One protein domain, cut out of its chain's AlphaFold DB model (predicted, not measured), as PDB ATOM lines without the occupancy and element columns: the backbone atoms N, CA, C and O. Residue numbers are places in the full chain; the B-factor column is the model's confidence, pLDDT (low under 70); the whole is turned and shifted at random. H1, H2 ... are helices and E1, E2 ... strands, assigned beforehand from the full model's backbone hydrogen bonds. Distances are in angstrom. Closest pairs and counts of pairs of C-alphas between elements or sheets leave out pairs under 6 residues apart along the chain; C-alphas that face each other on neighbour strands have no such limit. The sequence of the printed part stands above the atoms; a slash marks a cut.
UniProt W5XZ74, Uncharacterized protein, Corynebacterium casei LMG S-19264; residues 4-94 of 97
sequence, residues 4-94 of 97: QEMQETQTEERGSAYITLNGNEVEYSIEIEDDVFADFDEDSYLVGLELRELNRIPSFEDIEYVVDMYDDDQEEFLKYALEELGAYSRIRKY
ATOM      1  N   GLN A   4      13.143  18.396   1.350       65.50
ATOM      2  CA  GLN A   4      12.545  19.714   1.117       65.50
ATOM      3  C   GLN A   4      11.523  20.021   2.224       65.50
ATOM      4  O   GLN A   4      10.798  19.119   2.653       65.50
ATOM      5  N   GLU A   5      11.460  21.266   2.701       69.81
ATOM      6  CA  GLU A   5      10.579  21.679   3.804       69.81
ATOM      7  C   GLU A   5      10.104  23.131   3.606       69.81
ATOM      8  O   GLU A   5      10.883  24.018   3.254       69.81
ATOM      9  N   MET A   6       8.813  23.387   3.821       66.19
ATOM     10  CA  MET A   6       8.215  24.723   3.718       66.19
ATOM     11  C   MET A   6       7.990  25.287   5.125       66.19
ATOM     12  O   MET A   6       7.393  24.609   5.963       66.19
ATOM     13  N   GLN A   7       8.444  26.517   5.386       62.28
ATOM     14  CA  GLN A   7       8.301  27.172   6.691       62.28
ATOM     15  C   GLN A   7       7.566  28.516   6.551       62.28
ATOM     16  O   GLN A   7       7.959  29.389   5.781       62.28
ATOM     17  N   GLU A   8       6.497  28.702   7.331       53.53
ATOM     18  CA  GLU A   8       5.659  29.911   7.338       53.53
ATOM     19  C   GLU A   8       5.872  30.718   8.630       53.53
ATOM     20  O   GLU A   8       5.903  30.145   9.723       53.53
ATOM     21  N   THR A   9       5.979  32.051   8.537       47.06
ATOM     22  CA  THR A   9       6.098  32.933   9.716       47.06
ATOM     23  C   THR A   9       5.067  34.064   9.649       47.06
ATOM     24  O   THR A   9       5.021  34.832   8.694       47.06
ATOM     25  N   GLN A  10       4.212  34.182  10.671       47.31
ATOM     26  CA  GLN A  10       3.170  35.216  10.737       47.31
ATOM     27  C   GLN A  10       3.682  36.460  11.471       47.31
ATOM     28  O   GLN A  10       3.866  36.429  12.687       47.31
ATOM     29  N   THR A  11       3.849  37.567  10.747       42.53
ATOM     30  CA  THR A  11       4.046  38.905  11.331       42.53
ATOM     31  C   THR A  11       2.958  39.834  10.773       42.53
ATOM     32  O   THR A  11       2.454  39.600   9.677       42.53
ATOM     33  N   GLU A  12       2.483  40.785  11.575       48.94
ATOM     34  CA  GLU A  12       1.160  41.418  11.438       48.94
ATOM     35  C   GLU A  12       0.816  41.965  10.024       48.94
ATOM     36  O   GLU A  12       1.625  42.578   9.335       48.94
ATOM     37  N   GLU A  13      -0.429  41.696   9.606       52.06
ATOM     38  CA  GLU A  13      -1.117  42.022   8.337       52.06
ATOM     39  C   GLU A  13      -0.583  41.418   7.019       52.06
ATOM     40  O   GLU A  13      -1.396  40.931   6.220       52.06
ATOM     41  N   ARG A  14       0.729  41.314   6.797       62.34
ATOM     42  CA  ARG A  14       1.309  40.795   5.542       62.34
ATOM     43  C   ARG A  14       2.082  39.513   5.830       62.34
ATOM     44  O   ARG A  14       3.229  39.556   6.247       62.34
ATOM     45  N   GLY A  15       1.412  38.366   5.701       77.38
ATOM     46  CA  GLY A  15       2.079  37.076   5.893       77.38
ATOM     47  C   GLY A  15       3.272  36.937   4.944       77.38
ATOM     48  O   GLY A  15       3.205  37.452   3.826       77.38
ATOM     49  N   SER A  16       4.311  36.240   5.397       88.69
ATOM     50  CA  SER A  16       5.483  35.866   4.609       88.69
ATOM     51  C   SER A  16       5.631  34.345   4.575       88.69
ATOM     52  O   SER A  16       5.106  33.634   5.442       88.69
ATOM     53  N   ALA A  17       6.336  33.835   3.572       91.44
ATOM     54  CA  ALA A  17       6.685  32.423   3.479       91.44
ATOM     55  C   ALA A  17       8.128  32.248   3.023       91.44
ATOM     56  O   ALA A  17       8.679  33.093   2.320       91.44
ATOM     57  N   TYR A  18       8.710  31.120   3.414       94.75
ATOM     58  CA  TYR A  18       9.994  30.670   2.914       94.75
ATOM     59  C   TYR A  18       9.866  29.246   2.371       94.75
ATOM     60  O   TYR A  18       9.370  28.342   3.057       94.75
ATOM     61  N   ILE A  19      10.308  29.050   1.131       95.44
ATOM     62  CA  ILE A  19      10.325  27.753   0.456       95.44
ATOM     63  C   ILE A  19      11.768  27.255   0.447       95.44
ATOM     64  O   ILE A  19      12.602  27.811  -0.261       95.44
ATOM     65  N   THR A  20      12.064  26.196   1.202       96.25
ATOM     66  CA  THR A  20      13.378  25.538   1.148       96.25
ATOM     67  C   THR A  20      13.374  24.509   0.026       96.25
ATOM     68  O   THR A  20      12.604  23.546   0.078       96.25
ATOM     69  N   LEU A  21      14.237  24.675  -0.975       94.19
ATOM     70  CA  LEU A  21      14.301  23.779  -2.133       94.19
ATOM     71  C   LEU A  21      15.343  22.676  -1.981       94.19
ATOM     72  O   LEU A  21      15.185  21.595  -2.547       94.19
ATOM     73  N   ASN A  22      16.409  22.929  -1.226       89.88
ATOM     74  CA  ASN A  22      17.378  21.913  -0.837       89.88
ATOM     75  C   ASN A  22      18.090  22.311   0.470       89.88
ATOM     76  O   ASN A  22      17.803  23.339   1.071       89.88
ATOM     77  N   GLY A  23      18.980  21.441   0.954       89.62
ATOM     78  CA  GLY A  23      19.670  21.621   2.234       89.62
ATOM     79  C   GLY A  23      21.081  22.198   2.133       89.62
ATOM     80  O   GLY A  23      21.865  21.940   3.057       89.62
ATOM     81  N   ASN A  24      21.424  22.848   1.018       93.31
ATOM     82  CA  ASN A  24      22.693  23.554   0.861       93.31
ATOM     83  C   ASN A  24      22.674  24.861   1.669       93.31
ATOM     84  O   ASN A  24      21.618  25.342   2.083       93.31
ATOM     85  N   GLU A  25      23.859  25.389   1.962       95.50
ATOM     86  CA  GLU A  25      24.001  26.663   2.667       95.50
ATOM     87  C   GLU A  25      23.681  27.830   1.724       95.50
ATOM     88  O   GLU A  25      23.992  27.774   0.536       95.50
ATOM     89  N   VAL A  26      23.034  28.869   2.258       96.88
ATOM     90  CA  VAL A  26      22.775  30.107   1.518       96.88
ATOM     91  C   VAL A  26      24.041  30.957   1.560       96.88
ATOM     92  O   VAL A  26      24.436  31.422   2.629       96.88
ATOM     93  N   GLU A  27      24.643  31.195   0.402       98.00
ATOM     94  CA  GLU A  27      25.815  32.059   0.252       98.00
ATOM     95  C   GLU A  27      25.422  33.509  -0.036       98.00
ATOM     96  O   GLU A  27      26.024  34.448   0.494       98.00
ATOM     97  N   TYR A  28      24.405  33.716  -0.875       97.19
ATOM     98  CA  TYR A  28      23.899  35.047  -1.192       97.19
ATOM     99  C   TYR A  28      22.433  35.023  -1.630       97.19
ATOM    100  O   TYR A  28      21.902  33.995  -2.043       97.19
ATOM    101  N   SER A  29      21.801  36.197  -1.582       97.31
ATOM    102  CA  SER A  29      20.401  36.399  -1.961       97.31
ATOM    103  C   SER A  29      20.276  37.515  -2.993       97.31
ATOM    104  O   SER A  29      20.994  38.519  -2.918       97.31
ATOM    105  N   ILE A  30      19.345  37.375  -3.935       96.00
ATOM    106  CA  ILE A  30      19.021  38.396  -4.940       96.00
ATOM    107  C   ILE A  30      17.514  38.650  -4.929       96.00
ATOM    108  O   ILE A  30      16.723  37.714  -4.935       96.00
ATOM    109  N   GLU A  31      17.118  39.921  -4.941       95.50
ATOM    110  CA  GLU A  31      15.729  40.313  -5.196       95.50
ATOM    111  C   GLU A  31      15.420  40.125  -6.687       95.50
ATOM    112  O   GLU A  31      16.048  40.768  -7.534       95.50
ATOM    113  N   ILE A  32      14.497  39.216  -7.004       93.69
ATOM    114  CA  ILE A  32      14.149  38.850  -8.388       93.69
ATOM    115  C   ILE A  32      12.833  39.484  -8.853       93.69
ATOM    116  O   ILE A  32      12.690  39.808 -10.029       93.69
ATOM    117  N   GLU A  33      11.915  39.741  -7.922       89.44
ATOM    118  CA  GLU A  33      10.738  40.595  -8.085       89.44
ATOM    119  C   GLU A  33      10.505  41.382  -6.788       89.44
ATOM    120  O   GLU A  33      11.098  41.062  -5.757       89.44
ATOM    121  N   ASP A  34       9.621  42.387  -6.826       89.44
ATOM    122  CA  ASP A  34       9.204  43.129  -5.628       89.44
ATOM    123  C   ASP A  34       8.789  42.151  -4.512       89.44
ATOM    124  O   ASP A  34       7.847  41.374  -4.683       89.44
ATOM    125  N   ASP A  35       9.483  42.209  -3.370       91.31
ATOM    126  CA  ASP A  35       9.239  41.371  -2.185       91.31
ATOM    127  C   ASP A  35       9.483  39.853  -2.378       91.31
ATOM    128  O   ASP A  35       9.077  39.048  -1.529       91.31
ATOM    129  N   VAL A  36      10.195  39.459  -3.443       94.12
ATOM    130  CA  VAL A  36      10.604  38.075  -3.738       94.12
ATOM    131  C   VAL A  36      12.129  37.983  -3.818       94.12
ATOM    132  O   VAL A  36      12.756  38.542  -4.722       94.12
ATOM    133  N   PHE A  37      12.733  37.225  -2.901       96.38
ATOM    134  CA  PHE A  37      14.178  37.012  -2.850       96.38
ATOM    135  C   PHE A  37      14.511  35.550  -3.144       96.38
ATOM    136  O   PHE A  37      13.944  34.636  -2.547       96.38
ATOM    137  N   ALA A  38      15.435  35.345  -4.073       97.06
ATOM    138  CA  ALA A  38      16.016  34.057  -4.403       97.06
ATOM    139  C   ALA A  38      17.324  33.876  -3.626       97.06
ATOM    140  O   ALA A  38      18.212  34.729  -3.712       97.06
ATOM    141  N   ASP A  39      17.430  32.772  -2.894       97.94
ATOM    142  CA  ASP A  39      18.619  32.386  -2.137       97.94
ATOM    143  C   ASP A  39      19.422  31.352  -2.923       97.94
ATOM    144  O   ASP A  39      18.863  30.365  -3.409       97.94
ATOM    145  N   PHE A  40      20.732  31.565  -3.016       97.56
ATOM    146  CA  PHE A  40      21.654  30.761  -3.816       97.56
ATOM    147  C   PHE A  40      22.787  30.179  -2.971       97.56
ATOM    148  O   PHE A  40      23.191  30.775  -1.969       97.56
ATOM    149  N   ASP A  41      23.328  29.039  -3.400       97.44
ATOM    150  CA  ASP A  41      24.574  28.481  -2.859       97.44
ATOM    151  C   ASP A  41      25.834  28.991  -3.583       97.44
ATOM    152  O   ASP A  41      25.787  29.894  -4.424       97.44
ATOM    153  N   GLU A  42      26.991  28.413  -3.236       96.81
ATOM    154  CA  GLU A  42      28.303  28.783  -3.782       96.81
ATOM    155  C   GLU A  42      28.414  28.582  -5.298       96.81
ATOM    156  O   GLU A  42      29.168  29.299  -5.963       96.81
ATOM    157  N   ASP A  43      27.632  27.652  -5.846       96.38
ATOM    158  CA  ASP A  43      27.607  27.302  -7.264       96.38
ATOM    159  C   ASP A  43      26.529  28.083  -8.038       96.38
ATOM    160  O   ASP A  43      26.339  27.861  -9.233       96.38
ATOM    161  N   SER A  44      25.882  29.063  -7.392       96.44
ATOM    162  CA  SER A  44      24.828  29.908  -7.971       96.44
ATOM    163  C   SER A  44      23.535  29.165  -8.322       96.44
ATOM    164  O   SER A  44      22.752  29.656  -9.137       96.44
ATOM    165  N   TYR A  45      23.270  28.022  -7.686       96.62
ATOM    166  CA  TYR A  45      21.995  27.322  -7.814       96.62
ATOM    167  C   TYR A  45      21.001  27.792  -6.759       96.62
ATOM    168  O   TYR A  45      21.370  28.064  -5.615       96.62
ATOM    169  N   LEU A  46      19.724  27.853  -7.129       97.12
ATOM    170  CA  LEU A  46      18.647  28.214  -6.217       97.12
ATOM    171  C   LEU A  46      18.514  27.164  -5.103       97.12
ATOM    172  O   LEU A  46      18.353  25.969  -5.364       97.12
ATOM    173  N   VAL A  47      18.530  27.606  -3.848       97.19
ATOM    174  CA  VAL A  47      18.370  26.750  -2.657       97.19
ATOM    175  C   VAL A  47      17.140  27.110  -1.831       97.19
ATOM    176  O   VAL A  47      16.612  26.260  -1.108       97.19
ATOM    177  N   GLY A  48      16.630  28.333  -1.982       96.81
ATOM    178  CA  GLY A  48      15.427  28.785  -1.305       96.81
ATOM    179  C   GLY A  48      14.785  30.009  -1.948       96.81
ATOM    180  O   GLY A  48      15.391  30.693  -2.772       96.81
ATOM    181  N   LEU A  49      13.533  30.261  -1.573       96.81
ATOM    182  CA  LEU A  49      12.760  31.416  -2.021       96.81
ATOM    183  C   LEU A  49      12.069  32.080  -0.824       96.81
ATOM    184  O   LEU A  49      11.217  31.467  -0.174       96.81
ATOM    185  N   GLU A  50      12.413  33.336  -0.548       95.69
ATOM    186  CA  GLU A  50      11.764  34.179   0.457       95.69
ATOM    187  C   GLU A  50      10.678  35.036  -0.210       95.69
ATOM    188  O   GLU A  50      10.950  35.858  -1.085       95.69
ATOM    189  N   LEU A  51       9.437  34.874   0.246       93.94
ATOM    190  CA  LEU A  51       8.288  35.688  -0.138       93.94
ATOM    191  C   LEU A  51       7.920  36.587   1.040       93.94
ATOM    192  O   LEU A  51       7.323  36.123   2.019       93.94
ATOM    193  N   ARG A  52       8.255  37.877   0.964       90.69
ATOM    194  CA  ARG A  52       7.970  38.830   2.049       90.69
ATOM    195  C   ARG A  52       6.517  39.271   2.088       90.69
ATOM    196  O   ARG A  52       6.022  39.605   3.163       90.69
ATOM    197  N   GLU A  53       5.821  39.204   0.956       87.25
ATOM    198  CA  GLU A  53       4.391  39.473   0.877       87.25
ATOM    199  C   GLU A  53       3.626  38.351   0.169       87.25
ATOM    200  O   GLU A  53       3.771  38.110  -1.023       87.25
ATOM    201  N   LEU A  54       2.698  37.705   0.882       85.81
ATOM    202  CA  LEU A  54       1.833  36.673   0.290       85.81
ATOM    203  C   LEU A  54       0.653  37.232  -0.526       85.81
ATOM    204  O   LEU A  54      -0.203  36.472  -0.979       85.81
ATOM    205  N   ASN A  55       0.545  38.552  -0.700       82.25
ATOM    206  CA  ASN A  55      -0.542  39.177  -1.464       82.25
ATOM    207  C   ASN A  55      -0.398  38.960  -2.987       82.25
ATOM    208  O   ASN A  55      -1.399  39.025  -3.711       82.25
ATOM    209  N   ARG A  56       0.824  38.678  -3.448       83.44
ATOM    210  CA  ARG A  56       1.209  38.439  -4.832       83.44
ATOM    211  C   ARG A  56       2.275  37.346  -4.847       83.44
ATOM    212  O   ARG A  56       3.456  37.614  -4.699       83.44
ATOM    213  N   ILE A  57       1.826  36.107  -5.014       90.88
ATOM    214  CA  ILE A  57       2.728  34.967  -5.199       90.88
ATOM    215  C   ILE A  57       3.205  34.980  -6.662       90.88
ATOM    216  O   ILE A  57       2.337  35.073  -7.540       90.88
ATOM    217  N   PRO A  58       4.522  34.923  -6.936       92.31
ATOM    218  CA  PRO A  58       5.042  34.839  -8.299       92.31
ATOM    219  C   PRO A  58       4.612  33.526  -8.962       92.31
ATOM    220  O   PRO A  58       4.367  32.522  -8.282       92.31
ATOM    221  N   SER A  59       4.505  33.524 -10.292       93.44
ATOM    222  CA  SER A  59       4.388  32.266 -11.029       93.44
ATOM    223  C   SER A  59       5.735  31.546 -11.065       93.44
ATOM    224  O   SER A  59       6.782  32.152 -10.841       93.44
ATOM    225  N   PHE A  60       5.719  30.241 -11.342       94.56
ATOM    226  CA  PHE A  60       6.970  29.516 -11.552       94.56
ATOM    227  C   PHE A  60       7.738  30.100 -12.740       94.56
ATOM    228  O   PHE A  60       8.950  30.265 -12.656       94.56
ATOM    229  N   GLU A  61       7.032  30.465 -13.810       93.25
ATOM    230  CA  GLU A  61       7.634  31.054 -14.998       93.25
ATOM    231  C   GLU A  61       8.379  32.354 -14.666       93.25
ATOM    232  O   GLU A  61       9.488  32.539 -15.151       93.25
ATOM    233  N   ASP A  62       7.832  33.217 -13.800       91.88
ATOM    234  CA  ASP A  62       8.499  34.465 -13.381       91.88
ATOM    235  C   ASP A  62       9.869  34.202 -12.721       91.88
ATOM    236  O   ASP A  62      10.789  35.011 -12.845       91.88
ATOM    237  N   ILE A  63      10.019  33.053 -12.056       93.12
ATOM    238  CA  ILE A  63      11.245  32.642 -11.365       93.12
ATOM    239  C   ILE A  63      12.199  31.904 -12.313       93.12
ATOM    240  O   ILE A  63      13.385  32.220 -12.354       93.12
ATOM    241  N   GLU A  64      11.695  30.947 -13.098       92.88
ATOM    242  CA  GLU A  64      12.489  30.085 -13.990       92.88
ATOM    243  C   GLU A  64      13.347  30.890 -14.979       92.88
ATOM    244  O   GLU A  64      14.458  30.491 -15.313       92.88
ATOM    245  N   TYR A  65      12.882  32.063 -15.421       88.38
ATOM    246  CA  TYR A  65      13.651  32.903 -16.350       88.38
ATOM    247  C   TYR A  65      14.907  33.547 -15.747       88.38
ATOM    248  O   TYR A  65      15.724  34.078 -16.507       88.38
ATOM    249  N   VAL A  66      15.046  33.571 -14.420       92.31
ATOM    250  CA  VAL A  66      16.069  34.373 -13.728       92.31
ATOM    251  C   VAL A  66      16.927  33.579 -12.743       92.31
ATOM    252  O   VAL A  66      17.835  34.158 -12.147       92.31
ATOM    253  N   VAL A  67      16.680  32.277 -12.585       93.12
ATOM    254  CA  VAL A  67      17.407  31.406 -11.649       93.12
ATOM    255  C   VAL A  67      17.841  30.107 -12.321       93.12
ATOM    256  O   VAL A  67      17.146  29.591 -13.191       93.12
ATOM    257  N   ASP A  68      18.955  29.545 -11.856       95.19
ATOM    258  CA  ASP A  68      19.374  28.189 -12.206       95.19
ATOM    259  C   ASP A  68      18.952  27.210 -11.096       95.19
ATOM    260  O   ASP A  68      19.147  27.474  -9.906       95.19
ATOM    261  N   MET A  69      18.374  26.069 -11.478       93.56
ATOM    262  CA  MET A  69      17.929  25.001 -10.571       93.56
ATOM    263  C   MET A  69      18.774  23.735 -10.755       93.56
ATOM    264  O   MET A  69      19.382  23.514 -11.803       93.56
ATOM    265  N   TYR A  70      18.847  22.915  -9.708       91.75
ATOM    266  CA  TYR A  70      19.676  21.710  -9.665       91.75
ATOM    267  C   TYR A  70      19.172  20.598 -10.582       91.75
ATOM    268  O   TYR A  70      19.971  19.931 -11.244       91.75
ATOM    269  N   ASP A  71      17.863  20.353 -10.563       92.75
ATOM    270  CA  ASP A  71      17.225  19.239 -11.252       92.75
ATOM    271  C   ASP A  71      15.716  19.462 -11.433       92.75
ATOM    272  O   ASP A  71      15.111  20.331 -10.802       92.75
ATOM    273  N   ASP A  72      15.116  18.635 -12.293       93.38
ATOM    274  CA  ASP A  72      13.686  18.667 -12.611       93.38
ATOM    275  C   ASP A  72      12.800  18.436 -11.363       93.38
ATOM    276  O   ASP A  72      11.704  18.991 -11.271       93.38
ATOM    277  N   ASP A  73      13.268  17.657 -10.376       93.56
ATOM    278  CA  ASP A  73      12.525  17.389  -9.133       93.56
ATOM    279  C   ASP A  73      12.395  18.671  -8.286       93.56
ATOM    280  O   ASP A  73      11.349  18.940  -7.683       93.56
ATOM    281  N   GLN A  74      13.451  19.492  -8.244       94.12
ATOM    282  CA  GLN A  74      13.436  20.805  -7.607       94.12
ATOM    283  C   GLN A  74      12.439  21.747  -8.290       94.12
ATOM    284  O   GLN A  74      11.693  22.449  -7.598       94.12
ATOM    285  N   GLU A  75      12.386  21.735  -9.623       94.69
ATOM    286  CA  GLU A  75      11.426  22.538 -10.383       94.69
ATOM    287  C   GLU A  75       9.980  22.127 -10.092       94.69
ATOM    288  O   GLU A  75       9.122  22.980  -9.847       94.69
ATOM    289  N   GLU A  76       9.688  20.822 -10.113       95.75
ATOM    290  CA  GLU A  76       8.355  20.288  -9.820       95.75
ATOM    291  C   GLU A  76       7.901  20.656  -8.404       95.75
ATOM    292  O   GLU A  76       6.754  21.071  -8.203       95.75
ATOM    293  N   PHE A  77       8.805  20.568  -7.426       95.94
ATOM    294  CA  PHE A  77       8.509  20.961  -6.054       95.94
ATOM    295  C   PHE A  77       8.213  22.460  -5.931       95.94
ATOM    296  O   PHE A  77       7.230  22.835  -5.287       95.94
ATOM    297  N   LEU A  78       9.019  23.321  -6.562       95.75
ATOM    298  CA  LEU A  78       8.798  24.767  -6.521       95.75
ATOM    299  C   LEU A  78       7.448  25.143  -7.151       95.75
ATOM    300  O   LEU A  78       6.694  25.912  -6.550       95.75
ATOM    301  N   LYS A  79       7.102  24.555  -8.306       96.38
ATOM    302  CA  LYS A  79       5.784  24.725  -8.953       96.38
ATOM    303  C   LYS A  79       4.649  24.410  -7.982       96.38
ATOM    304  O   LYS A  79       3.741  25.225  -7.805       96.38
ATOM    305  N   TYR A  80       4.725  23.255  -7.325       95.12
ATOM    306  CA  TYR A  80       3.721  22.817  -6.359       95.12
ATOM    307  C   TYR A  80       3.624  23.757  -5.147       95.12
ATOM    308  O   TYR A  80       2.528  24.162  -4.758       95.12
ATOM    309  N   ALA A  81       4.760  24.148  -4.564       95.00
ATOM    310  CA  ALA A  81       4.791  25.022  -3.392       95.00
ATOM    311  C   ALA A  81       4.176  26.403  -3.679       95.00
ATOM    312  O   ALA A  81       3.390  26.915  -2.877       95.00
ATOM    313  N   LEU A  82       4.475  26.989  -4.843       94.88
ATOM    314  CA  LEU A  82       3.882  28.256  -5.279       94.88
ATOM    315  C   LEU A  82       2.369  28.133  -5.511       94.88
ATOM    316  O   LEU A  82       1.614  29.036  -5.138       94.88
ATOM    317  N   GLU A  83       1.901  27.014  -6.076       93.31
ATOM    318  CA  GLU A  83       0.469  26.761  -6.271       93.31
ATOM    319  C   GLU A  83      -0.283  26.676  -4.932       93.31
ATOM    320  O   GLU A  83      -1.320  27.334  -4.765       93.31
ATOM    321  N   GLU A  84       0.261  25.937  -3.963       91.69
ATOM    322  CA  GLU A  84      -0.316  25.790  -2.622       91.69
ATOM    323  C   GLU A  84      -0.355  27.129  -1.873       91.69
ATOM    324  O   GLU A  84      -1.403  27.521  -1.345       91.69
ATOM    325  N   LEU A  85       0.739  27.897  -1.899       90.62
ATOM    326  CA  LEU A  85       0.782  29.241  -1.311       90.62
ATOM    327  C   LEU A  85      -0.206  30.190  -1.999       90.62
ATOM    328  O   LEU A  85      -0.900  30.967  -1.335       90.62
ATOM    329  N   GLY A  86      -0.346  30.096  -3.322       88.56
ATOM    330  CA  GLY A  86      -1.341  30.844  -4.086       88.56
ATOM    331  C   GLY A  86      -2.779  30.459  -3.724       88.56
ATOM    332  O   GLY A  86      -3.663  31.320  -3.639       88.56
ATOM    333  N   ALA A  87      -3.065  29.177  -3.492       86.38
ATOM    334  CA  ALA A  87      -4.362  28.710  -2.999       86.38
ATOM    335  C   ALA A  87      -4.649  29.232  -1.583       86.38
ATOM    336  O   ALA A  87      -5.722  29.799  -1.344       86.38
ATOM    337  N   TYR A  88      -3.674  29.132  -0.678       81.69
ATOM    338  CA  TYR A  88      -3.778  29.636   0.687       81.69
ATOM    339  C   TYR A  88      -4.014  31.150   0.729       81.69
ATOM    340  O   TYR A  88      -4.950  31.616   1.383       81.69
ATOM    341  N   SER A  89      -3.227  31.925  -0.022       79.88
ATOM    342  CA  SER A  89      -3.361  33.383  -0.113       79.88
ATOM    343  C   SER A  89      -4.758  33.797  -0.586       79.88
ATOM    344  O   SER A  89      -5.396  34.669   0.016       79.88
ATOM    345  N   ARG A  90      -5.303  33.108  -1.601       80.50
ATOM    346  CA  ARG A  90      -6.683  33.321  -2.065       80.50
ATOM    347  C   ARG A  90      -7.688  33.052  -0.948       80.50
ATOM    348  O   ARG A  90      -8.538  33.903  -0.694       80.50
ATOM    349  N   ILE A  91      -7.586  31.922  -0.249       77.31
ATOM    350  CA  ILE A  91      -8.484  31.588   0.870       77.31
ATOM    351  C   ILE A  91      -8.397  32.654   1.968       77.31
ATOM    352  O   ILE A  91      -9.433  33.155   2.405       77.31
ATOM    353  N   ARG A  92      -7.188  33.069   2.364       71.31
ATOM    354  CA  ARG A  92      -6.978  34.133   3.359       71.31
ATOM    355  C   ARG A  92      -7.625  35.446   2.922       71.31
ATOM    356  O   ARG A  92      -8.282  36.084   3.729       71.31
ATOM    357  N   LYS A  93      -7.510  35.830   1.651       69.94
ATOM    358  CA  LYS A  93      -8.138  37.050   1.119       69.94
ATOM    359  C   LYS A  93      -9.671  37.015   1.175       69.94
ATOM    360  O   LYS A  93     -10.288  38.066   1.320       69.94
ATOM    361  N   TYR A  94     -10.286  35.840   1.026       68.38
ATOM    362  CA  TYR A  94     -11.747  35.692   1.032       68.38
ATOM    363  C   TYR A  94     -12.345  35.419   2.420       68.38
ATOM    364  O   TYR A  94     -13.502  35.765   2.648       68.38
TER     365      TYR A  94
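What this domain is: This is residues 4 to 94 of the 97 residues of an uncharacterized protein of Corynebacterium casei LMG S-19264 (UniProt W5XZ74). One twisted sheet of five strands has a long helix, H2, laid along its strands over one face, on the part of the sheet made by E2 and E5, and a short helix, H1, grazes that sheet. The printed part has 91 residues, with five named strands followed by two named helices: E1, E2, E3, E4, E5, H1, H2. The sheet runs E1, E2, E5, E4, E3, all antiparallel, and the class is mixed, helices and strands. The whole is compact, with a radius of gyration of the C-alphas of 12.6 A, yet elongated in outline, spanning 40 by 23 by 22 A.

How they stand to each other: Begin at the inner strand E5, residues 46 to 51. On one side its neighbour is E2, residues 16 to 20, antiparallel at 169 degrees; look at N 19 and O 49, 2.9 A apart. On the other side is E4, residues 36 to 40, in a hairpin with E5; N 50 and O 37 are 2.8 A apart. The edge strand E3, residues 28 to 33, forms a hairpin with E4, where N 38 and O 30 are 2.8 A apart. E3, E4 and E5 are a meander, each strand the antiparallel neighbour of the one before; with E2 they are a Greek key, in which the first of four strands is the neighbour of the fourth. The other edge strand, E1, residues 5 to 9, forms a hairpin with E2, with N 18 and O 7 at 3.0 A. H2, residues 72 to 94, is on one face of the sheet, two layers in all, at a height over the sheet of 10.3 A. It lies over E2 and, only just, over E5, on which 3 of its C-alphas fall; on the local plane it runs along the strands, at 16 degrees to E2. The closest C-alphas of E2 and H2 are those of Ile 19 and Ala 81, 7.3 A. H1, residues 60 to 64, only grazes the sheet with residues 62 to 63. H1 and H2 only just touch, with 3 pairs of C-alphas within 8 A, the closest being those of Phe 60 and Lys 79, 5.6 A; H2 does so with residues 78 to 82 alone. In H1 and H2 every O i to N i+4 pair is within hydrogen-bond range.

Where its parts are: Find C-alpha 5 at (10.579, 21.679, 3.804), where E1 begins; E1 and E2 each measure 13.5 A from first to last C-alpha. E3 measures 15.9 A, E4 13.3 A and E5 14.1 A. H2 runs 33.5 A, from C-alpha 72 at (13.686, 18.667, -12.611) to C-alpha 94 at (-11.747, 35.692, 1.032).

The domain as a whole: The C-alphas of Asp 43 and Tyr 94 are the two farthest apart, at 41.1 A. The printed part has no cut and no long link. Look for pLDDT under 70 at residues 4 to 14 and 93 to 94; the mean of the printed part is 87.4.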